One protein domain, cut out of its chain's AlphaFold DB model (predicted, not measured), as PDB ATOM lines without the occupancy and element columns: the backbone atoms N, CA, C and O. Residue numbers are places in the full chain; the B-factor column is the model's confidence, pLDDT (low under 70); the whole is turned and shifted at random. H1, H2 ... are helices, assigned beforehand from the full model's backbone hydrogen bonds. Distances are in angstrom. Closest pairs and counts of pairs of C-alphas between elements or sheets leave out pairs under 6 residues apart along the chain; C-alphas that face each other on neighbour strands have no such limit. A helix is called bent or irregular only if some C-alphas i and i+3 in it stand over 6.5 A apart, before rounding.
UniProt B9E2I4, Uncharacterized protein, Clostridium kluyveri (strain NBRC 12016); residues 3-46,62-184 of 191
ATOM      1  N   PRO A   3      -7.455  14.334 101.228       61.91
ATOM      2  CA  PRO A   3      -7.172  15.144 100.033       61.91
ATOM      3  C   PRO A   3      -6.032  14.602  99.154       61.91
ATOM      4  O   PRO A   3      -5.922  14.985  97.995       61.91
ATOM      5  N   LEU A   4      -5.180  13.708  99.672       66.50
ATOM      6  CA  LEU A   4      -4.039  13.179  98.912       66.50
ATOM      7  C   LEU A   4      -4.477  12.133  97.872       66.50
ATOM      8  O   LEU A   4      -4.006  12.151  96.740       66.50
ATOM      9  N   ALA A   5      -5.429  11.265  98.236       66.00
ATOM     10  CA  ALA A   5      -5.946  10.218  97.352       66.00
ATOM     11  C   ALA A   5      -6.770  10.785  96.183       66.00
ATOM     12  O   ALA A   5      -6.668  10.291  95.058       66.00
ATOM     13  N   SER A   6      -7.549  11.849  96.419       68.81
ATOM     14  CA  SER A   6      -8.279  12.534  95.347       68.81
ATOM     15  C   SER A   6      -7.328  13.239  94.380       68.81
ATOM     16  O   SER A   6      -7.566  13.207  93.176       68.81
ATOM     17  N   LEU A   7      -6.212  13.797  94.864       75.06
ATOM     18  CA  LEU A   7      -5.197  14.418  94.010       75.06
ATOM     19  C   LEU A   7      -4.540  13.401  93.060       75.06
ATOM     20  O   LEU A   7      -4.379  13.684  91.873       75.06
ATOM     21  N   SER A   8      -4.209  12.205  93.563       74.06
ATOM     22  CA  SER A   8      -3.672  11.105  92.750       74.06
ATOM     23  C   SER A   8      -4.669  10.650  91.683       74.06
ATOM     24  O   SER A   8      -4.293  10.483  90.524       74.06
ATOM     25  N   PHE A   9      -5.947  10.508  92.046       73.19
ATOM     26  CA  PHE A   9      -7.011  10.153  91.105       73.19
ATOM     27  C   PHE A   9      -7.175  11.211  90.004       73.19
ATOM     28  O   PHE A   9      -7.185  10.865  88.826       73.19
ATOM     29  N   ILE A  10      -7.191  12.499  90.367       76.50
ATOM     30  CA  ILE A  10      -7.306  13.618  89.420       76.50
ATOM     31  C   ILE A  10      -6.095  13.684  88.478       76.50
ATOM     32  O   ILE A  10      -6.256  13.994  87.299       76.50
ATOM     33  N   MET A  11      -4.879  13.397  88.958       71.38
ATOM     34  CA  MET A  11      -3.696  13.336  88.092       71.38
ATOM     35  C   MET A  11      -3.776  12.189  87.082       71.38
ATOM     36  O   MET A  11      -3.505  12.410  85.903       71.38
ATOM     37  N   VAL A  12      -4.179  10.992  87.518       74.94
ATOM     38  CA  VAL A  12      -4.348   9.827  86.635       74.94
ATOM     39  C   VAL A  12      -5.465  10.075  85.618       74.94
ATOM     40  O   VAL A  12      -5.272   9.846  84.426       74.94
ATOM     41  N   GLU A  13      -6.595  10.629  86.059       67.50
ATOM     42  CA  GLU A  13      -7.717  11.010  85.200       67.50
ATOM     43  C   GLU A  13      -7.292  12.053  84.158       67.50
ATOM     44  O   GLU A  13      -7.504  11.859  82.962       67.50
ATOM     45  N   LYS A  14      -6.612  13.131  84.574       67.44
ATOM     46  CA  LYS A  14      -6.101  14.152  83.650       67.44
ATOM     47  C   LYS A  14      -5.069  13.588  82.681       67.44
ATOM     48  O   LYS A  14      -5.104  13.947  81.507       67.44
ATOM     49  N   PHE A  15      -4.184  12.700  83.127       73.69
ATOM     50  CA  PHE A  15      -3.200  12.043  82.267       73.69
ATOM     51  C   PHE A  15      -3.874  11.172  81.195       73.69
ATOM     52  O   PHE A  15      -3.519  11.261  80.017       73.69
ATOM     53  N   ILE A  16      -4.898  10.404  81.584       69.12
ATOM     54  CA  ILE A  16      -5.725   9.579  80.693       69.12
ATOM     55  C   ILE A  16      -6.546  10.443  79.732       69.12
ATOM     56  O   ILE A  16      -6.664  10.098  78.563       69.12
ATOM     57  N   LEU A  17      -7.073  11.588  80.169       65.81
ATOM     58  CA  LEU A  17      -7.808  12.520  79.306       65.81
ATOM     59  C   LEU A  17      -6.896  13.296  78.344       65.81
ATOM     60  O   LEU A  17      -7.340  13.688  77.263       65.81
ATOM     61  N   LEU A  18      -5.638  13.534  78.725       67.81
ATOM     62  CA  LEU A  18      -4.639  14.199  77.886       67.81
ATOM     63  C   LEU A  18      -4.110  13.248  76.801       67.81
ATOM     64  O   LEU A  18      -4.003  13.645  75.645       67.81
ATOM     65  N   HIS A  19      -3.866  11.980  77.151       76.88
ATOM     66  CA  HIS A  19      -3.358  10.953  76.229       76.88
ATOM     67  C   HIS A  19      -4.453  10.055  75.640       76.88
ATOM     68  O   HIS A  19      -4.164   9.156  74.851       76.88
ATOM     69  N   GLY A  20      -5.719  10.293  75.987       68.69
ATOM     70  CA  GLY A  20      -6.848   9.443  75.607       68.69
ATOM     71  C   GLY A  20      -7.022   9.313  74.099       68.69
ATOM     72  O   GLY A  20      -7.436   8.262  73.623       68.69
ATOM     73  N   LEU A  21      -6.630  10.337  73.333       72.25
ATOM     74  CA  LEU A  21      -6.567  10.282  71.869       72.25
ATOM     75  C   LEU A  21      -5.571   9.219  71.378       72.25
ATOM     76  O   LEU A  21      -5.933   8.385  70.552       72.25
ATOM     77  N   TYR A  22      -4.356   9.191  71.934       75.50
ATOM     78  CA  TYR A  22      -3.342   8.189  71.597       75.50
ATOM     79  C   TYR A  22      -3.794   6.782  71.996       75.50
ATOM     80  O   TYR A  22      -3.762   5.880  71.164       75.50
ATOM     81  N   PHE A  23      -4.304   6.602  73.221       75.44
ATOM     82  CA  PHE A  23      -4.821   5.307  73.681       75.44
ATOM     83  C   PHE A  23      -5.968   4.788  72.814       75.44
ATOM     84  O   PHE A  23      -6.058   3.592  72.554       75.44
ATOM     85  N   ARG A  24      -6.832   5.679  72.331       74.62
ATOM     86  CA  ARG A  24      -7.993   5.323  71.515       74.62
ATOM     87  C   ARG A  24      -7.623   4.986  70.074       74.62
ATOM     88  O   ARG A  24      -8.175   4.039  69.525       74.62
ATOM     89  N   ILE A  25      -6.669   5.707  69.480       79.19
ATOM     90  CA  ILE A  25      -6.135   5.383  68.147       79.19
ATOM     91  C   ILE A  25      -5.383   4.053  68.204       79.19
ATOM     92  O   ILE A  25      -5.695   3.142  67.441       79.19
ATOM     93  N   ILE A  26      -4.440   3.920  69.142       79.88
ATOM     94  CA  ILE A  26      -3.626   2.712  69.305       79.88
ATOM     95  C   ILE A  26      -4.524   1.516  69.644       79.88
ATOM     96  O   ILE A  26      -4.441   0.484  68.986       79.88
ATOM     97  N   GLY A  27      -5.438   1.663  70.605       77.88
ATOM     98  CA  GLY A  27      -6.377   0.611  70.995       77.88
ATOM     99  C   GLY A  27      -7.337   0.210  69.873       77.88
ATOM    100  O   GLY A  27      -7.567  -0.979  69.666       77.88
ATOM    101  N   GLY A  28      -7.849   1.177  69.103       80.88
ATOM    102  CA  GLY A  28      -8.694   0.914  67.935       80.88
ATOM    103  C   GLY A  28      -7.957   0.137  66.840       80.88
ATOM    104  O   GLY A  28      -8.482  -0.854  66.339       80.88
ATOM    105  N   ILE A  29      -6.715   0.526  66.522       83.56
ATOM    106  CA  ILE A  29      -5.865  -0.186  65.553       83.56
ATOM    107  C   ILE A  29      -5.566  -1.606  66.041       83.56
ATOM    108  O   ILE A  29      -5.747  -2.554  65.281       83.56
ATOM    109  N   ILE A  30      -5.173  -1.773  67.308       81.62
ATOM    110  CA  ILE A  30      -4.913  -3.093  67.901       81.62
ATOM    111  C   ILE A  30      -6.157  -3.982  67.808       81.62
ATOM    112  O   ILE A  30      -6.036  -5.137  67.409       81.62
ATOM    113  N   LEU A  31      -7.350  -3.460  68.115       79.38
ATOM    114  CA  LEU A  31      -8.612  -4.202  68.014       79.38
ATOM    115  C   LEU A  31      -8.930  -4.627  66.578       79.38
ATOM    116  O   LEU A  31      -9.314  -5.775  66.355       79.38
ATOM    117  N   ILE A  32      -8.738  -3.737  65.602       81.56
ATOM    118  CA  ILE A  32      -8.932  -4.053  64.180       81.56
ATOM    119  C   ILE A  32      -7.933  -5.130  63.738       81.56
ATOM    120  O   ILE A  32      -8.336  -6.141  63.164       81.56
ATOM    121  N   CYS A  33      -6.645  -4.963  64.054       81.44
ATOM    122  CA  CYS A  33      -5.605  -5.943  63.750       81.44
ATOM    123  C   CYS A  33      -5.887  -7.297  64.409       81.44
ATOM    124  O   CYS A  33      -5.754  -8.329  63.756       81.44
ATOM    125  N   PHE A  34      -6.320  -7.306  65.671       76.94
ATOM    126  CA  PHE A  34      -6.675  -8.519  66.402       76.94
ATOM    127  C   PHE A  34      -7.893  -9.210  65.781       76.94
ATOM    128  O   PHE A  34      -7.857 -10.416  65.540       76.94
ATOM    129  N   GLY A  35      -8.943  -8.459  65.441       76.94
ATOM    130  CA  GLY A  35     -10.123  -8.989  64.758       76.94
ATOM    131  C   GLY A  35      -9.776  -9.622  63.407       76.94
ATOM    132  O   GLY A  35     -10.168 -10.758  63.138       76.94
ATOM    133  N   ILE A  36      -8.963  -8.940  62.591       79.62
ATOM    134  CA  ILE A  36      -8.486  -9.453  61.295       79.62
ATOM    135  C   ILE A  36      -7.597 -10.689  61.482       79.62
ATOM    136  O   ILE A  36      -7.798 -11.693  60.800       79.62
ATOM    137  N   TYR A  37      -6.649 -10.654  62.421       79.62
ATOM    138  CA  TYR A  37      -5.773 -11.786  62.732       79.62
ATOM    139  C   TYR A  37      -6.583 -13.028  63.126       79.62
ATOM    140  O   TYR A  37      -6.330 -14.125  62.623       79.62
ATOM    141  N   THR A  38      -7.603 -12.849  63.968       75.69
ATOM    142  CA  THR A  38      -8.474 -13.939  64.426       75.69
ATOM    143  C   THR A  38      -9.311 -14.499  63.272       75.69
ATOM    144  O   THR A  38      -9.412 -15.716  63.121       75.69
ATOM    145  N   PHE A  39      -9.805 -13.632  62.381       73.44
ATOM    146  CA  PHE A  39     -10.553 -14.019  61.181       73.44
ATOM    147  C   PHE A  39      -9.698 -14.794  60.160       73.44
ATOM    148  O   PHE A  39     -10.146 -15.789  59.585       73.44
ATOM    149  N   ILE A  40      -8.440 -14.383  59.950       71.31
ATOM    150  CA  ILE A  40      -7.490 -15.072  59.060       71.31
ATOM    151  C   ILE A  40      -7.107 -16.442  59.633       71.31
ATOM    152  O   ILE A  40      -7.082 -17.435  58.902       71.31
ATOM    153  N   LYS A  41      -6.851 -16.521  60.943       66.38
ATOM    154  CA  LYS A  41      -6.500 -17.774  61.626       66.38
ATOM    155  C   LYS A  41      -7.659 -18.773  61.612       66.38
ATOM    156  O   LYS A  41      -7.441 -19.958  61.376       66.38
ATOM    157  N   GLU A  42      -8.890 -18.293  61.766       63.62
ATOM    158  CA  GLU A  42     -10.102 -19.104  61.626       63.62
ATOM    159  C   GLU A  42     -10.298 -19.612  60.186       63.62
ATOM    160  O   GLU A  42     -10.642 -20.777  59.978       63.62
ATOM    161  N   LYS A  43      -9.993 -18.788  59.172       56.47
ATOM    162  CA  LYS A  43     -10.029 -19.203  57.759       56.47
ATOM    163  C   LYS A  43      -8.949 -20.242  57.426       56.47
ATOM    164  O   LYS A  43      -9.231 -21.166  56.667       56.47
ATOM    165  N   SER A  44      -7.753 -20.127  58.010       51.00
ATOM    166  CA  SER A  44      -6.648 -21.093  57.864       51.00
ATOM    167  C   SER A  44      -6.933 -22.428  58.574       51.00
ATOM    168  O   SER A  44      -6.586 -23.493  58.064       51.00
ATOM    169  N   ALA A  45      -7.677 -22.400  59.685       51.00
ATOM    170  CA  ALA A  45      -8.143 -23.599  60.381       51.00
ATOM    171  C   ALA A  45      -9.215 -24.401  59.610       51.00
ATOM    172  O   ALA A  45      -9.510 -25.527  59.993       51.00
ATOM    173  N   ASN A  46      -9.765 -23.903  58.492       44.84
ATOM    174  CA  ASN A  46     -10.674 -24.703  57.655       44.84
ATOM    175  C   ASN A  46     -10.002 -25.917  56.981       44.84
ATOM    176  O   ASN A  46     -10.723 -26.781  56.497       44.84
ATOM    177  N   LEU A  62      -2.589 -25.263  80.735       75.38
ATOM    178  CA  LEU A  62      -3.580 -24.927  81.767       75.38
ATOM    179  C   LEU A  62      -3.134 -23.746  82.631       75.38
ATOM    180  O   LEU A  62      -3.910 -22.818  82.857       75.38
ATOM    181  N   PHE A  63      -1.873 -23.742  83.065       81.00
ATOM    182  CA  PHE A  63      -1.329 -22.637  83.850       81.00
ATOM    183  C   PHE A  63      -1.296 -21.332  83.046       81.00
ATOM    184  O   PHE A  63      -1.663 -20.274  83.554       81.00
ATOM    185  N   LYS A  64      -0.937 -21.402  81.758       79.75
ATOM    186  CA  LYS A  64      -0.955 -20.245  80.856       79.75
ATOM    187  C   LYS A  64      -2.373 -19.725  80.607       79.75
ATOM    188  O   LYS A  64      -2.567 -18.513  80.594       79.75
ATOM    189  N   ALA A  65      -3.354 -20.611  80.441       74.69
ATOM    190  CA  ALA A  65      -4.757 -20.232  80.310       74.69
ATOM    191  C   ALA A  65      -5.269 -19.559  81.590       74.69
ATOM    192  O   ALA A  65      -5.829 -18.469  81.516       74.69
ATOM    193  N   PHE A  66      -4.982 -20.139  82.761       79.62
ATOM    194  CA  PHE A  66      -5.327 -19.550  84.053       79.62
ATOM    195  C   PHE A  66      -4.717 -18.158  84.225       79.62
ATOM    196  O   PHE A  66      -5.444 -17.209  84.502       79.62
ATOM    197  N   ILE A  67      -3.407 -18.006  83.993       83.75
ATOM    198  CA  ILE A  67      -2.727 -16.708  84.077       83.75
ATOM    199  C   ILE A  67      -3.314 -15.714  83.079       83.75
ATOM    200  O   ILE A  67      -3.539 -14.564  83.439       83.75
ATOM    201  N   SER A  68      -3.579 -16.131  81.841       72.62
ATOM    202  CA  SER A  68      -4.133 -15.245  80.816       72.62
ATOM    203  C   SER A  68      -5.527 -14.756  81.198       72.62
ATOM    204  O   SER A  68      -5.805 -13.565  81.085       72.62
ATOM    205  N   THR A  69      -6.403 -15.643  81.667       76.88
ATOM    206  CA  THR A  69      -7.755 -15.278  82.102       76.88
ATOM    207  C   THR A  69      -7.723 -14.452  83.389       76.88
ATOM    208  O   THR A  69      -8.459 -13.476  83.504       76.88
ATOM    209  N   PHE A  70      -6.830 -14.779  84.327       76.69
ATOM    210  CA  PHE A  70      -6.627 -14.027  85.564       76.69
ATOM    211  C   PHE A  70      -6.120 -12.608  85.292       76.69
ATOM    212  O   PHE A  70      -6.712 -11.644  85.771       76.69
ATOM    213  N   LEU A  71      -5.074 -12.461  84.474       76.81
ATOM    214  CA  LEU A  71      -4.554 -11.158  84.059       76.81
ATOM    215  C   LEU A  71      -5.599 -10.371  83.276       76.81
ATOM    216  O   LEU A  71      -5.699  -9.170  83.476       76.81
ATOM    217  N   MET A  72      -6.410 -11.019  82.436       72.06
ATOM    218  CA  MET A  72      -7.494 -10.353  81.710       72.06
ATOM    219  C   MET A  72      -8.586  -9.827  82.652       72.06
ATOM    220  O   MET A  72      -9.090  -8.726  82.445       72.06
ATOM    221  N   ALA A  73      -8.929 -10.577  83.702       69.94
ATOM    222  CA  ALA A  73      -9.877 -10.134  84.720       69.94
ATOM    223  C   ALA A  73      -9.295  -9.016  85.602       69.94
ATOM    224  O   ALA A  73      -9.984  -8.042  85.899       69.94
ATOM    225  N   PHE A  74      -8.020  -9.126  85.983       67.00
ATOM    226  CA  PHE A  74      -7.328  -8.133  86.804       67.00
ATOM    227  C   PHE A  74      -7.058  -6.828  86.041       67.00
ATOM    228  O   PHE A  74      -7.238  -5.737  86.574       67.00
ATOM    229  N   ALA A  75      -6.689  -6.930  84.763       68.56
ATOM    230  CA  ALA A  75      -6.438  -5.805  83.869       68.56
ATOM    231  C   ALA A  75      -7.720  -5.205  83.276       68.56
ATOM    232  O   ALA A  75      -7.628  -4.456  82.306       68.56
ATOM    233  N   ASN A  76      -8.903  -5.512  83.826       66.31
ATOM    234  CA  ASN A  76     -10.152  -4.857  83.458       66.31
ATOM    235  C   ASN A  76     -10.447  -3.689  84.426       66.31
ATOM    236  O   ASN A  76     -11.232  -3.845  85.367       66.31
ATOM    237  N   PRO A  77      -9.840  -2.496  84.234       64.69
ATOM    238  CA  PRO A  77     -10.056  -1.344  85.109       64.69
ATOM    239  C   PRO A  77     -11.529  -0.929  85.162       64.69
ATOM    240  O   PRO A  77     -11.975  -0.400  86.177       64.69
ATOM    241  N   LEU A  78     -12.313  -1.236  84.119       69.81
ATOM    242  CA  LEU A  78     -13.759  -1.021  84.099       69.81
ATOM    243  C   LEU A  78     -14.458  -1.767  85.244       69.81
ATOM    244  O   LEU A  78     -15.379  -1.233  85.858       69.81
ATOM    245  N   THR A  79     -14.015  -2.984  85.560       72.75
ATOM    246  CA  THR A  79     -14.577  -3.793  86.645       72.75
ATOM    247  C   THR A  79     -14.262  -3.181  88.006       72.75
ATOM    248  O   THR A  79     -15.151  -3.075  88.848       72.75
ATOM    249  N   ILE A  80     -13.032  -2.699  88.203       74.31
ATOM    250  CA  ILE A  80     -12.627  -1.998  89.431       74.31
ATOM    251  C   ILE A  80     -13.478  -0.734  89.620       74.31
ATOM    252  O   ILE A  80     -14.055  -0.533  90.688       74.31
ATOM    253  N   PHE A  81     -13.629   0.085  88.574       74.75
ATOM    254  CA  PHE A  81     -14.481   1.277  88.625       74.75
ATOM    255  C   PHE A  81     -15.957   0.945  88.847       74.75
ATOM    256  O   PHE A  81     -16.629   1.660  89.585       74.75
ATOM    257  N   SER A  82     -16.456  -0.155  88.278       76.88
ATOM    258  CA  SER A  82     -17.832  -0.615  88.498       76.88
ATOM    259  C   SER A  82     -18.072  -0.985  89.961       76.88
ATOM    260  O   SER A  82     -19.074  -0.568  90.532       76.88
ATOM    261  N   PHE A  83     -17.140  -1.694  90.609       78.44
ATOM    262  CA  PHE A  83     -17.249  -1.992  92.041       78.44
ATOM    263  C   PHE A  83     -17.199  -0.728  92.899       78.44
ATOM    264  O   PHE A  83     -18.007  -0.594  93.815       78.44
ATOM    265  N   ILE A  84     -16.310   0.219  92.581       79.88
ATOM    266  CA  ILE A  84     -16.265   1.515  93.270       79.88
ATOM    267  C   ILE A  84     -17.611   2.231  93.123       79.88
ATOM    268  O   ILE A  84     -18.168   2.643  94.132       79.88
ATOM    269  N   ALA A  85     -18.159   2.325  91.909       79.81
ATOM    270  CA  ALA A  85     -19.432   2.990  91.635       79.81
ATOM    271  C   ALA A  85     -20.626   2.325  92.340       79.81
ATOM    272  O   ALA A  85     -21.488   3.014  92.880       79.81
ATOM    273  N   VAL A  86     -20.677   0.990  92.372       82.31
ATOM    274  CA  VAL A  86     -21.727   0.245  93.083       82.31
ATOM    275  C   VAL A  86     -21.609   0.460  94.593       82.31
ATOM    276  O   VAL A  86     -22.607   0.733  95.258       82.31
ATOM    277  N   PHE A  87     -20.398   0.388  95.151       77.75
ATOM    278  CA  PHE A  87     -20.183   0.560  96.588       77.75
ATOM    279  C   PHE A  87     -20.371   2.003  97.066       77.75
ATOM    280  O   PHE A  87     -20.876   2.209  98.174       77.75
ATOM    281  N   THR A  88     -20.026   2.996  96.243       77.62
ATOM    282  CA  THR A  88     -20.309   4.410  96.520       77.62
ATOM    283  C   THR A  88     -21.795   4.719  96.344       77.62
ATOM    284  O   THR A  88     -22.381   5.345  97.223       77.62
ATOM    285  N   GLY A  89     -22.426   4.230  95.272       76.62
ATOM    286  CA  GLY A  89     -23.839   4.471  94.969       76.62
ATOM    287  C   GLY A  89     -24.786   3.895  96.022       76.62
ATOM    288  O   GLY A  89     -25.721   4.564  96.453       76.62
ATOM    289  N   LEU A  90     -24.498   2.690  96.515       75.56
ATOM    290  CA  LEU A  90     -25.273   2.047  97.580       75.56
ATOM    291  C   LEU A  90     -24.915   2.559  98.993       75.56
ATOM    292  O   LEU A  90     -25.392   1.996  99.976       75.56
ATOM    293  N   HIS A  91     -24.068   3.593  99.124       70.19
ATOM    294  CA  HIS A  91     -23.580   4.133 100.407       70.19
ATOM    295  C   HIS A  91     -22.993   3.064 101.355       70.19
ATOM    296  O   HIS A  91     -22.946   3.229 102.577       70.19
ATOM    297  N   LEU A  92     -22.462   1.972 100.793       68.50
ATOM    298  CA  LEU A  92     -21.915   0.837 101.546       68.50
ATOM    299  C   LEU A  92     -20.598   1.199 102.274       68.50
ATOM    300  O   LEU A  92     -20.079   0.419 103.070       68.50
ATOM    301  N   ILE A  93     -20.076   2.410 102.060       64.38
ATOM    302  CA  ILE A  93     -18.864   2.959 102.691       64.38
ATOM    303  C   ILE A  93     -18.991   3.015 104.225       64.38
ATOM    304  O   ILE A  93     -18.007   2.810 104.936       64.38
ATOM    305  N   HIS A  94     -20.197   3.235 104.761       63.16
ATOM    306  CA  HIS A  94     -20.421   3.316 106.213       63.16
ATOM    307  C   HIS A  94     -20.568   1.947 106.896       63.16
ATOM    308  O   HIS A  94     -20.364   1.829 108.105       63.16
ATOM    309  N   ILE A  95     -20.842   0.900 106.116       61.62
ATOM    310  CA  ILE A  95     -21.065  -0.484 106.570       61.62
ATOM    311  C   ILE A  95     -19.739  -1.138 106.998       61.62
ATOM    312  O   ILE A  95     -19.723  -2.106 107.752       61.62
ATOM    313  N   GLY A  96     -18.604  -0.538 106.625       58.50
ATOM    314  CA  GLY A  96     -17.271  -0.942 107.066       58.50
ATOM    315  C   GLY A  96     -16.940  -0.672 108.541       58.50
ATOM    316  O   GLY A  96     -15.900  -1.144 108.996       58.50
ATOM    317  N   ARG A  97     -17.774   0.068 109.292       66.44
ATOM    318  CA  ARG A  97     -17.492   0.411 110.705       66.44
ATOM    319  C   ARG A  97     -17.748  -0.740 111.683       66.44
ATOM    320  O   ARG A  97     -17.059  -0.808 112.693       66.44
ATOM    321  N   ASN A  98     -18.670  -1.654 111.370       76.06
ATOM    322  CA  ASN A  98     -19.009  -2.793 112.230       76.06
ATOM    323  C   ASN A  98     -18.504  -4.111 111.620       76.06
ATOM    324  O   ASN A  98     -18.715  -4.378 110.437       76.06
ATOM    325  N   MET A  99     -17.869  -4.962 112.434       79.50
ATOM    326  CA  MET A  99     -17.306  -6.254 112.005       79.50
ATOM    327  C   MET A  99     -18.362  -7.141 111.319       79.50
ATOM    328  O   MET A  99     -18.120  -7.671 110.235       79.50
ATOM    329  N   SER A 100     -19.564  -7.225 111.899       80.50
ATOM    330  CA  SER A 100     -20.685  -8.026 111.385       80.50
ATOM    331  C   SER A 100     -21.129  -7.583 109.991       80.50
ATOM    332  O   SER A 100     -21.381  -8.401 109.110       80.50
ATOM    333  N   SER A 101     -21.163  -6.274 109.767       78.75
ATOM    334  CA  SER A 101     -21.569  -5.648 108.513       78.75
ATOM    335  C   SER A 101     -20.553  -5.885 107.383       78.75
ATOM    336  O   SER A 101     -20.942  -6.120 106.240       78.75
ATOM    337  N   ARG A 102     -19.250  -5.919 107.703       79.31
ATOM    338  CA  ARG A 102     -18.184  -6.305 106.756       79.31
ATOM    339  C   ARG A 102     -18.299  -7.767 106.334       79.31
ATOM    340  O   ARG A 102     -18.187  -8.068 105.150       79.31
ATOM    341  N   ILE A 103     -18.543  -8.662 107.291       85.75
ATOM    342  CA  ILE A 103     -18.697 -10.099 107.027       85.75
ATOM    343  C   ILE A 103     -19.928 -10.346 106.150       85.75
ATOM    344  O   ILE A 103     -19.830 -11.071 105.162       85.75
ATOM    345  N   LEU A 104     -21.054  -9.687 106.446       86.00
ATOM    346  CA  LEU A 104     -22.278  -9.794 105.650       86.00
ATOM    347  C   LEU A 104     -22.048  -9.384 104.186       86.00
ATOM    348  O   LEU A 104     -22.519 -10.064 103.278       86.00
ATOM    349  N   LEU A 105     -21.285  -8.309 103.950       83.81
ATOM    350  CA  LEU A 105     -20.932  -7.881 102.595       83.81
ATOM    351  C   LEU A 105     -20.058  -8.901 101.865       83.81
ATOM    352  O   LEU A 105     -20.335  -9.213 100.709       83.81
ATOM    353  N   ILE A 106     -19.029  -9.438 102.525       87.00
ATOM    354  CA  ILE A 106     -18.143 -10.450 101.929       87.00
ATOM    355  C   ILE A 106     -18.951 -11.690 101.542       87.00
ATOM    356  O   ILE A 106     -18.839 -12.171 100.416       87.00
ATOM    357  N   VAL A 107     -19.806 -12.171 102.446       89.94
ATOM    358  CA  VAL A 107     -20.659 -13.343 102.218       89.94
ATOM    359  C   VAL A 107     -21.678 -13.078 101.106       89.94
ATOM    360  O   VAL A 107     -21.848 -13.918 100.228       89.94
ATOM    361  N   GLY A 108     -22.303 -11.898 101.078       88.56
ATOM    362  CA  GLY A 108     -23.239 -11.514 100.020       88.56
ATOM    363  C   GLY A 108     -22.587 -11.454  98.636       88.56
ATOM    364  O   GLY A 108     -23.112 -12.032  97.685       88.56
ATOM    365  N   VAL A 109     -21.414 -10.821  98.517       87.81
ATOM    366  CA  VAL A 109     -20.649 -10.769  97.256       87.81
ATOM    367  C   VAL A 109     -20.186 -12.163  96.836       87.81
ATOM    368  O   VAL A 109     -20.235 -12.496  95.650       87.81
ATOM    369  N   PHE A 110     -19.769 -12.992  97.794       90.12
ATOM    370  CA  PHE A 110     -19.356 -14.369  97.544       90.12
ATOM    371  C   PHE A 110     -20.510 -15.217  97.001       90.12
ATOM    372  O   PHE A 110     -20.373 -15.833  95.947       90.12
ATOM    373  N   ILE A 111     -21.669 -15.193  97.663       92.88
ATOM    374  CA  ILE A 111     -22.869 -15.925  97.237       92.88
ATOM    375  C   ILE A 111     -23.369 -15.414  95.889       92.88
ATOM    376  O   ILE A 111     -23.658 -16.218  95.007       92.88
ATOM    377  N   GLY A 112     -23.427 -14.094  95.698       90.31
ATOM    378  CA  GLY A 112     -23.822 -13.496  94.424       90.31
ATOM    379  C   GLY A 112     -22.908 -13.936  93.281       90.31
ATOM    380  O   GLY A 112     -23.387 -14.312  92.213       90.31
ATOM    381  N   SER A 113     -21.596 -13.972  93.527       88.62
ATOM    382  CA  SER A 113     -20.607 -14.433  92.549       88.62
ATOM    383  C   SER A 113     -20.742 -15.929  92.262       88.62
ATOM    384  O   SER A 113     -20.719 -16.320  91.101       88.62
ATOM    385  N   MET A 114     -20.930 -16.766  93.288       90.94
ATOM    386  CA  MET A 114     -21.162 -18.208  93.125       90.94
ATOM    387  C   MET A 114     -22.432 -18.490  92.325       90.94
ATOM    388  O   MET A 114     -22.406 -19.289  91.392       90.94
ATOM    389  N   LEU A 115     -23.526 -17.796  92.641       93.75
ATOM    390  CA  LEU A 115     -24.794 -17.924  91.930       93.75
ATOM    391  C   LEU A 115     -24.654 -17.491  90.468       93.75
ATOM    392  O   LEU A 115     -25.115 -18.185  89.564       93.75
ATOM    393  N   TRP A 116     -23.974 -16.370  90.229       91.88
ATOM    394  CA  TRP A 116     -23.688 -15.889  88.885       91.88
ATOM    395  C   TRP A 116     -22.861 -16.894  88.074       91.88
ATOM    396  O   TRP A 116     -23.231 -17.236  86.952       91.88
ATOM    397  N   TRP A 117     -21.775 -17.415  88.651       88.19
ATOM    398  CA  TRP A 117     -20.948 -18.433  88.003       88.19
ATOM    399  C   TRP A 117     -21.724 -19.718  87.728       88.19
ATOM    400  O   TRP A 117     -21.585 -20.288  86.649       88.19
ATOM    401  N   PHE A 118     -22.583 -20.144  88.653       90.31
ATOM    402  CA  PHE A 118     -23.442 -21.306  88.457       90.31
ATOM    403  C   PHE A 118     -24.394 -21.118  87.269       90.31
ATOM    404  O   PHE A 118     -24.480 -21.987  86.402       90.31
ATOM    405  N   ILE A 119     -25.050 -19.957  87.176       90.88
ATOM    406  CA  ILE A 119     -25.924 -19.607  86.048       90.88
ATOM    407  C   ILE A 119     -25.138 -19.604  84.731       90.88
ATOM    408  O   ILE A 119     -25.612 -20.157  83.738       90.88
ATOM    409  N   LEU A 120     -23.932 -19.023  84.718       85.88
ATOM    410  CA  LEU A 120     -23.069 -19.003  83.536       85.88
ATOM    411  C   LEU A 120     -22.683 -20.409  83.079       85.88
ATOM    412  O   LEU A 120     -22.807 -20.701  81.892       85.88
ATOM    413  N   ILE A 121     -22.240 -21.273  83.994       88.62
ATOM    414  CA  ILE A 121     -21.856 -22.654  83.674       88.62
ATOM    415  C   ILE A 121     -23.067 -23.425  83.147       88.62
ATOM    416  O   ILE A 121     -22.971 -24.074  82.110       88.62
ATOM    417  N   PHE A 122     -24.221 -23.304  83.804       87.56
ATOM    418  CA  PHE A 122     -25.448 -23.978  83.385       87.56
ATOM    419  C   PHE A 122     -25.924 -23.523  81.998       87.56
ATOM    420  O   PHE A 122     -26.267 -24.346  81.146       87.56
ATOM    421  N   MET A 123     -25.918 -22.212  81.734       83.69
ATOM    422  CA  MET A 123     -26.223 -21.691  80.402       83.69
ATOM    423  C   MET A 123     -25.194 -22.160  79.373       83.69
ATOM    424  O   MET A 123     -25.584 -22.590  78.289       83.69
ATOM    425  N   ALA A 124     -23.901 -22.099  79.698       80.06
ATOM    426  CA  ALA A 124     -22.833 -22.501  78.792       80.06
ATOM    427  C   ALA A 124     -22.931 -23.985  78.426       80.06
ATOM    428  O   ALA A 124     -22.819 -24.309  77.250       80.06
ATOM    429  N   ASP A 125     -23.207 -24.865  79.387       79.50
ATOM    430  CA  ASP A 125     -23.375 -26.303  79.163       79.50
ATOM    431  C   ASP A 125     -24.591 -26.602  78.270       79.50
ATOM    432  O   ASP A 125     -24.482 -27.272  77.239       79.50
ATOM    433  N   LYS A 126     -25.743 -25.989  78.579       80.06
ATOM    434  CA  LYS A 126     -26.961 -26.129  77.767       80.06
ATOM    435  C   LYS A 126     -26.765 -25.638  76.332       80.06
ATOM    436  O   LYS A 126     -27.311 -26.229  75.399       80.06
ATOM    437  N   PHE A 127     -26.007 -24.558  76.145       74.81
ATOM    438  CA  PHE A 127     -25.664 -24.066  74.815       74.81
ATOM    439  C   PHE A 127     -24.643 -24.976  74.130       74.81
ATOM    440  O   PHE A 127     -24.876 -25.334  72.978       74.81
ATOM    441  N   SER A 128     -23.591 -25.406  74.832       71.75
ATOM    442  CA  SER A 128     -22.516 -26.277  74.334       71.75
ATOM    443  C   SER A 128     -23.057 -27.570  73.724       71.75
ATOM    444  O   SER A 128     -22.713 -27.908  72.593       71.75
ATOM    445  N   ASN A 129     -24.018 -28.213  74.391       66.00
ATOM    446  CA  ASN A 129     -24.648 -29.444  73.899       66.00
ATOM    447  C   ASN A 129     -25.444 -29.250  72.590       66.00
ATOM    448  O   ASN A 129     -25.716 -30.215  71.879       66.00
ATOM    449  N   LYS A 130     -25.797 -28.007  72.230       65.81
ATOM    450  CA  LYS A 130     -26.500 -27.649  70.984       65.81
ATOM    451  C   LYS A 130     -25.573 -27.028  69.923       65.81
ATOM    452  O   LYS A 130     -26.027 -26.708  68.819       65.81
ATOM    453  N   LEU A 131     -24.283 -26.846  70.220       63.75
ATOM    454  CA  LEU A 131     -23.305 -26.243  69.311       63.75
ATOM    455  C   LEU A 131     -22.820 -27.252  68.260       63.75
ATOM    456  O   LEU A 131     -21.748 -27.838  68.362       63.75
ATOM    457  N   ASN A 132     -23.596 -27.413  67.186       66.88
ATOM    458  CA  ASN A 132     -23.124 -28.088  65.976       66.88
ATOM    459  C   ASN A 132     -21.976 -27.278  65.321       66.88
ATOM    460  O   ASN A 132     -21.932 -26.050  65.436       66.88
ATOM    461  N   SER A 133     -21.075 -27.925  64.572       65.31
ATOM    462  CA  SER A 133     -19.898 -27.285  63.951       65.31
ATOM    463  C   SER A 133     -20.237 -26.090  63.042       65.31
ATOM    464  O   SER A 133     -19.386 -25.228  62.822       65.31
ATOM    465  N   LYS A 134     -21.463 -26.016  62.506       68.69
ATOM    466  CA  LYS A 134     -21.940 -24.860  61.727       68.69
ATOM    467  C   LYS A 134     -22.265 -23.652  62.618       68.69
ATOM    468  O   LYS A 134     -21.967 -22.522  62.239       68.69
ATOM    469  N   ASN A 135     -22.827 -23.879  63.804       72.00
ATOM    470  CA  ASN A 135     -23.241 -22.828  64.734       72.00
ATOM    471  C   ASN A 135     -22.034 -22.165  65.407       72.00
ATOM    472  O   ASN A 135     -22.020 -20.947  65.551       72.00
ATOM    473  N   THR A 136     -20.992 -22.929  65.746       70.62
ATOM    474  CA  THR A 136     -19.752 -22.379  66.325       70.62
ATOM    475  C   THR A 136     -19.026 -21.446  65.356       70.62
ATOM    476  O   THR A 136     -18.631 -20.353  65.749       70.62
ATOM    477  N   LYS A 137     -18.942 -21.807  64.065       72.56
ATOM    478  CA  LYS A 137     -18.386 -20.931  63.016       72.56
ATOM    479  C   LYS A 137     -19.204 -19.650  62.832       72.56
ATOM    480  O   LYS A 137     -18.640 -18.583  62.603       72.56
ATOM    481  N   PHE A 138     -20.532 -19.732  62.934       75.19
ATOM    482  CA  PHE A 138     -21.395 -18.552  62.849       75.19
ATOM    483  C   PHE A 138     -21.210 -17.620  64.056       75.19
ATOM    484  O   PHE A 138     -21.070 -16.413  63.873       75.19
ATOM    485  N   ILE A 139     -21.128 -18.179  65.268       76.44
ATOM    486  CA  ILE A 139     -20.864 -17.423  66.500       76.44
ATOM    487  C   ILE A 139     -19.500 -16.736  66.431       76.44
ATOM    488  O   ILE A 139     -19.417 -15.534  66.659       76.44
ATOM    489  N   ASN A 140     -18.448 -17.455  66.045       77.44
ATOM    490  CA  ASN A 140     -17.118 -16.871  65.902       77.44
ATOM    491  C   ASN A 140     -17.078 -15.774  64.832       77.44
ATOM    492  O   ASN A 140     -16.483 -14.722  65.054       77.44
ATOM    493  N   LYS A 141     -17.774 -15.963  63.702       79.38
ATOM    494  CA  LYS A 141     -17.915 -14.925  62.673       79.38
ATOM    495  C   LYS A 141     -18.601 -13.674  63.226       79.38
ATOM    496  O   LYS A 141     -18.149 -12.570  62.936       79.38
ATOM    497  N   ILE A 142     -19.658 -13.836  64.027       82.19
ATOM    498  CA  ILE A 142     -20.337 -12.721  64.700       82.19
ATOM    499  C   ILE A 142     -19.395 -12.036  65.691       82.19
ATOM    500  O   ILE A 142     -19.251 -10.821  65.631       82.19
ATOM    501  N   LEU A 143     -18.722 -12.789  66.564       78.88
ATOM    502  CA  LEU A 143     -17.791 -12.245  67.556       78.88
ATOM    503  C   LEU A 143     -16.652 -11.465  66.890       78.88
ATOM    504  O   LEU A 143     -16.388 -10.325  67.261       78.88
ATOM    505  N   ASN A 144     -16.042 -12.029  65.847       78.06
ATOM    506  CA  ASN A 144     -14.995 -11.366  65.074       78.06
ATOM    507  C   ASN A 144     -15.526 -10.105  64.376       78.06
ATOM    508  O   ASN A 144     -14.862  -9.070  64.386       78.06
ATOM    509  N   SER A 145     -16.747 -10.152  63.831       83.38
ATOM    510  CA  SER A 145     -17.400  -8.977  63.244       83.38
ATOM    511  C   SER A 145     -17.654  -7.882  64.282       83.38
ATOM    512  O   SER A 145     -17.431  -6.710  63.989       83.38
ATOM    513  N   ILE A 146     -18.092  -8.243  65.490       84.38
ATOM    514  CA  ILE A 146     -18.320  -7.304  66.596       84.38
ATOM    515  C   ILE A 146     -17.003  -6.656  67.029       84.38
ATOM    516  O   ILE A 146     -16.967  -5.443  67.215       84.38
ATOM    517  N   ILE A 147     -15.917  -7.427  67.144       81.81
ATOM    518  CA  ILE A 147     -14.590  -6.906  67.510       81.81
ATOM    519  C   ILE A 147     -14.097  -5.899  66.465       81.81
ATOM    520  O   ILE A 147     -13.679  -4.797  66.825       81.81
ATOM    521  N   ILE A 148     -14.193  -6.238  65.176       81.06
ATOM    522  CA  ILE A 148     -13.796  -5.339  64.083       81.06
ATOM    523  C   ILE A 148     -14.660  -4.074  64.095       81.06
ATOM    524  O   ILE A 148     -14.127  -2.967  64.044       81.06
ATOM    525  N   PHE A 149     -15.982  -4.217  64.213       86.25
ATOM    526  CA  PHE A 149     -16.906  -3.083  64.230       86.25
ATOM    527  C   PHE A 149     -16.680  -2.172  65.443       86.25
ATOM    528  O   PHE A 149     -16.650  -0.952  65.302       86.25
ATOM    529  N   SER A 150     -16.436  -2.751  66.621       81.75
ATOM    530  CA  SER A 150     -16.058  -2.012  67.827       81.75
ATOM    531  C   SER A 150     -14.748  -1.243  67.623       81.75
ATOM    532  O   SER A 150     -14.693  -0.047  67.905       81.75
ATOM    533  N   GLY A 151     -13.725  -1.878  67.038       82.00
ATOM    534  CA  GLY A 151     -12.464  -1.221  66.684       82.00
ATOM    535  C   GLY A 151     -12.651  -0.052  65.708       82.00
ATOM    536  O   GLY A 151     -12.096   1.025  65.928       82.00
ATOM    537  N   ILE A 152     -13.495  -0.223  64.684       84.81
ATOM    538  CA  ILE A 152     -13.864   0.823  63.716       84.81
ATOM    539  C   ILE A 152     -14.572   1.991  64.415       84.81
ATOM    540  O   ILE A 152     -14.177   3.138  64.219       84.81
ATOM    541  N   ILE A 153     -15.567   1.733  65.273       84.44
ATOM    542  CA  ILE A 153     -16.262   2.779  66.044       84.44
ATOM    543  C   ILE A 153     -15.275   3.561  66.915       84.44
ATOM    544  O   ILE A 153     -15.320   4.793  66.960       84.44
ATOM    545  N   ILE A 154     -14.378   2.861  67.612       81.69
ATOM    546  CA  ILE A 154     -13.373   3.476  68.485       81.69
ATOM    547  C   ILE A 154     -12.436   4.372  67.666       81.69
ATOM    548  O   ILE A 154     -12.192   5.518  68.064       81.69
ATOM    549  N   PHE A 155     -11.980   3.883  66.509       81.00
ATOM    550  CA  PHE A 155     -11.111   4.603  65.582       81.00
ATOM    551  C   PHE A 155     -11.799   5.838  64.983       81.00
ATOM    552  O   PHE A 155     -11.286   6.944  65.135       81.00
ATOM    553  N   LEU A 156     -12.994   5.705  64.390       82.44
ATOM    554  CA  LEU A 156     -13.746   6.840  63.830       82.44
ATOM    555  C   LEU A 156     -14.139   7.854  64.908       82.44
ATOM    556  O   LEU A 156     -14.032   9.065  64.711       82.44
ATOM    557  N   GLY A 157     -14.560   7.375  66.078       77.25
ATOM    558  CA  GLY A 157     -14.904   8.240  67.198       77.25
ATOM    559  C   GLY A 157     -13.716   9.077  67.684       77.25
ATOM    560  O   GLY A 157     -13.925  10.175  68.209       77.25
ATOM    561  N   SER A 158     -12.483   8.592  67.496       75.25
ATOM    562  CA  SER A 158     -11.262   9.343  67.794       75.25
ATOM    563  C   SER A 158     -11.203  10.653  67.001       75.25
ATOM    564  O   SER A 158     -11.005  11.726  67.577       75.25
ATOM    565  N   PHE A 159     -11.514  10.593  65.702       71.19
ATOM    566  CA  PHE A 159     -11.584  11.768  64.827       71.19
ATOM    567  C   PHE A 159     -12.771  12.675  65.164       71.19
ATOM    568  O   PHE A 159     -12.636  13.898  65.158       71.19
ATOM    569  N   ASN A 160     -13.922  12.107  65.538       64.56
ATOM    570  CA  ASN A 160     -15.080  12.918  65.924       64.56
ATOM    571  C   ASN A 160     -14.842  13.673  67.249       64.56
ATOM    572  O   ASN A 160     -15.223  14.829  67.397       64.56
ATOM    573  N   THR A 161     -14.121  13.064  68.198       58.28
ATOM    574  CA  THR A 161     -13.703  13.730  69.448       58.28
ATOM    575  C   THR A 161     -12.703  14.855  69.193       58.28
ATOM    576  O   THR A 161     -12.753  15.881  69.868       58.28
ATOM    577  N   PHE A 162     -11.846  14.707  68.181       53.78
ATOM    578  CA  PHE A 162     -10.981  15.782  67.694       53.78
ATOM    579  C   PHE A 162     -11.797  16.976  67.168       53.78
ATOM    580  O   PHE A 162     -11.453  18.128  67.419       53.78
ATOM    581  N   ASN A 163     -12.929  16.707  66.510       50.69
ATOM    582  CA  ASN A 163     -13.824  17.735  65.978       50.69
ATOM    583  C   ASN A 163     -14.660  18.438  67.075       50.69
ATOM    584  O   ASN A 163     -14.966  19.620  66.936       50.69
ATOM    585  N   VAL A 164     -14.976  17.745  68.180       52.84
ATOM    586  CA  VAL A 164     -15.635  18.315  69.381       52.84
ATOM    587  C   VAL A 164     -14.655  19.136  70.236       52.84
ATOM    588  O   VAL A 164     -15.056  20.098  70.882       52.84
ATOM    589  N   ARG A 165     -13.354  18.816  70.192       50.00
ATOM    590  CA  ARG A 165     -12.256  19.616  70.768       50.00
ATOM    591  C   ARG A 165     -11.700  20.672  69.807       50.00
ATOM    592  O   ARG A 165     -10.567  21.118  69.980       50.00
ATOM    593  N   LYS A 166     -12.486  21.161  68.845       44.97
ATOM    594  CA  LYS A 166     -12.234  22.530  68.379       44.97
ATOM    595  C   LYS A 166     -12.405  23.411  69.616       44.97
ATOM    596  O   LYS A 166     -13.494  23.372  70.193       44.97
ATOM    597  N   PRO A 167     -11.361  24.117  70.098       46.19
ATOM    598  CA  PRO A 167     -11.539  25.005  71.231       46.19
ATOM    599  C   PRO A 167     -12.724  25.898  70.875       46.19
ATOM    600  O   PRO A 167     -12.761  26.408  69.747       46.19
ATOM    601  N   PRO A 168     -13.730  26.032  71.756       48.50
ATOM    602  CA  PRO A 168     -14.795  26.968  71.483       48.50
ATOM    603  C   PRO A 168     -14.098  28.291  71.183       48.50
ATOM    604  O   PRO A 168     -13.261  28.757  71.962       48.50
ATOM    605  N   LEU A 169     -14.410  28.869  70.024       55.34
ATOM    606  CA  LEU A 169     -13.848  30.119  69.494       55.34
ATOM    607  C   LEU A 169     -14.026  31.318  70.462       55.34
ATOM    608  O   LEU A 169     -13.661  32.447  70.153       55.34
ATOM    609  N   LEU A 170     -14.567  31.071  71.658       56.53
ATOM    610  CA  LEU A 170     -14.615  31.938  72.821       56.53
ATOM    611  C   LEU A 170     -13.234  32.408  73.276       56.53
ATOM    612  O   LEU A 170     -13.138  33.557  73.683       56.53
ATOM    613  N   HIS A 171     -12.164  31.609  73.188       53.38
ATOM    614  CA  HIS A 171     -10.878  32.042  73.757       53.38
ATOM    615  C   HIS A 171     -10.207  33.187  72.976       53.38
ATOM    616  O   HIS A 171      -9.399  33.907  73.555       53.38
ATOM    617  N   SER A 172     -10.562  33.416  71.703       55.78
ATOM    618  CA  SER A 172     -10.103  34.603  70.966       55.78
ATOM    619  C   SER A 172     -10.949  35.836  71.289       55.78
ATOM    620  O   SER A 172     -10.396  36.916  71.481       55.78
ATOM    621  N   LYS A 173     -12.276  35.685  71.440       63.38
ATOM    622  CA  LYS A 173     -13.178  36.797  71.787       63.38
ATOM    623  C   LYS A 173     -13.068  37.234  73.248       63.38
ATOM    624  O   LYS A 173     -13.025  38.428  73.500       63.38
ATOM    625  N   LEU A 174     -12.977  36.308  74.206       63.88
ATOM    626  CA  LEU A 174     -12.791  36.630  75.629       63.88
ATOM    627  C   LEU A 174     -11.423  37.267  75.878       63.88
ATOM    628  O   LEU A 174     -11.338  38.250  76.606       63.88
ATOM    629  N   PHE A 175     -10.371  36.766  75.226       63.00
ATOM    630  CA  PHE A 175      -9.039  37.366  75.310       63.00
ATOM    631  C   PHE A 175      -9.001  38.763  74.673       63.00
ATOM    632  O   PHE A 175      -8.443  39.681  75.269       63.00
ATOM    633  N   GLN A 176      -9.671  38.969  73.531       61.00
ATOM    634  CA  GLN A 176      -9.850  40.308  72.962       61.00
ATOM    635  C   GLN A 176     -10.677  41.227  73.864       61.00
ATOM    636  O   GLN A 176     -10.309  42.381  74.011       61.00
ATOM    637  N   VAL A 177     -11.756  40.757  74.497       68.44
ATOM    638  CA  VAL A 177     -12.558  41.574  75.426       68.44
ATOM    639  C   VAL A 177     -11.736  41.967  76.653       68.44
ATOM    640  O   VAL A 177     -11.736  43.135  77.030       68.44
ATOM    641  N   ILE A 178     -10.976  41.036  77.232       66.31
ATOM    642  CA  ILE A 178     -10.101  41.308  78.380       66.31
ATOM    643  C   ILE A 178      -8.993  42.303  78.003       66.31
ATOM    644  O   ILE A 178      -8.753  43.259  78.741       66.31
ATOM    645  N   LEU A 179      -8.346  42.133  76.845       65.12
ATOM    646  CA  LEU A 179      -7.323  43.073  76.381       65.12
ATOM    647  C   LEU A 179      -7.914  44.435  75.989       65.12
ATOM    648  O   LEU A 179      -7.339  45.463  76.333       65.12
ATOM    649  N   ASN A 180      -9.085  44.475  75.355       61.25
ATOM    650  CA  ASN A 180      -9.746  45.719  74.957       61.25
ATOM    651  C   ASN A 180     -10.223  46.532  76.175       61.25
ATOM    652  O   ASN A 180     -10.110  47.755  76.183       61.25
ATOM    653  N   VAL A 181     -10.681  45.871  77.247       63.81
ATOM    654  CA  VAL A 181     -11.003  46.535  78.524       63.81
ATOM    655  C   VAL A 181      -9.748  47.134  79.160       63.81
ATOM    656  O   VAL A 181      -9.793  48.258  79.656       63.81
ATOM    657  N   LYS A 182      -8.609  46.433  79.096       55.28
ATOM    658  CA  LYS A 182      -7.352  46.917  79.681       55.28
ATOM    659  C   LYS A 182      -6.754  48.112  78.924       55.28
ATOM    660  O   LYS A 182      -6.167  48.978  79.558       55.28
ATOM    661  N   TYR A 183      -6.946  48.201  77.605       56.19
ATOM    662  CA  TYR A 183      -6.483  49.339  76.794       56.19
ATOM    663  C   TYR A 183      -7.406  50.565  76.858       56.19
ATOM    664  O   TYR A 183      -6.942  51.685  76.654       56.19
ATOM    665  N   LYS A 184      -8.696  50.391  77.177       54.88
ATOM    666  CA  LYS A 184      -9.655  51.508  77.264       54.88
ATOM    667  C   LYS A 184      -9.607  52.281  78.594       54.88
ATOM    668  O   LYS A 184     -10.253  53.317  78.704       54.88
TER     669      LYS A 184
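AT A GLANCE: This is residues 3 to 46 and 62 to 184 of the 191 residues of an uncharacterized protein of Clostridium kluyveri (strain NBRC 12016) (UniProt B9E2I4). A flat, open frame of helices has as its base two long helices side by side, the arm H1b and H6, with H1a and H5 standing out from near opposite ends of H6. The thin chain H4, H3, H2 folds back from the far end of H5, and H7 sticks out beyond the end of H6. The printed part has 167 residues, with seven named helices, H1 to H7 in order, and no named strand: all helix. It is extended, with a radius of gyration of the C-alphas of 24.3 A and spans of 82 by 56 by 26 A.

IN THESE COORDINATES: H1, residues 3 to 46, was assigned as one helix by its hydrogen bonds but is bent: C-alphas 18 and 21 are 7.4 A apart. Its arms are H1a, residues 3 to 18, 22.3 A, from C-alpha 3 at (-7.172, 15.144, 100.033), and H1b, residues 21 to 46, 38.0 A. H6, residues 133 to 164, is 46.1 A long and H5, residues 99 to 128, 43.0 A. H2 is residues 62 to 74, H3 77 to 89, H4 92 to 97 and H7 170 to 183, ending at C-alpha 183 (-6.483, 49.339, 76.794).

HOW THE PARTS SIT: H1b and H6 touch, closest at the C-alphas of Gly 28 and Gly 151, 4.5 A, at a shallow tilt of 20 degrees, opposite ways. H1a stands to H1b at a steep tilt of 64 degrees. H5, with residues 101 to 102 alone, only just touches H4, only at the corner, with 3 pairs of C-alphas within 8 A, closest Gly 96 and Arg 102, 5.4 A. H3 and H4 are close but not clearly touching, Phe 87 and Ile 93 being the closest C-alphas, 6.7 A. H2 and H3 meet only through their link; H6 and H7 are apart. Every O i to N i+4 pair is within hydrogen-bond range in H1a, H2, H3, H5 and H7, against 21 of 22 in H1b, 26 of 28 in H6 and 0 of 2 in H4, where 2 of 3 O i to N i+3 pairs are.

THE WHOLE: The C-alphas farthest apart, Asn 129 and Lys 184, are 82.4 A apart. Residues 47 to 61 are not printed; C-alphas 46 and 62 are 25.1 A apart across the cut. The links printed whole are tight. Mean pLDDT of the printed part is 73.3, and 59 residues are under 70, among them 160 to 184.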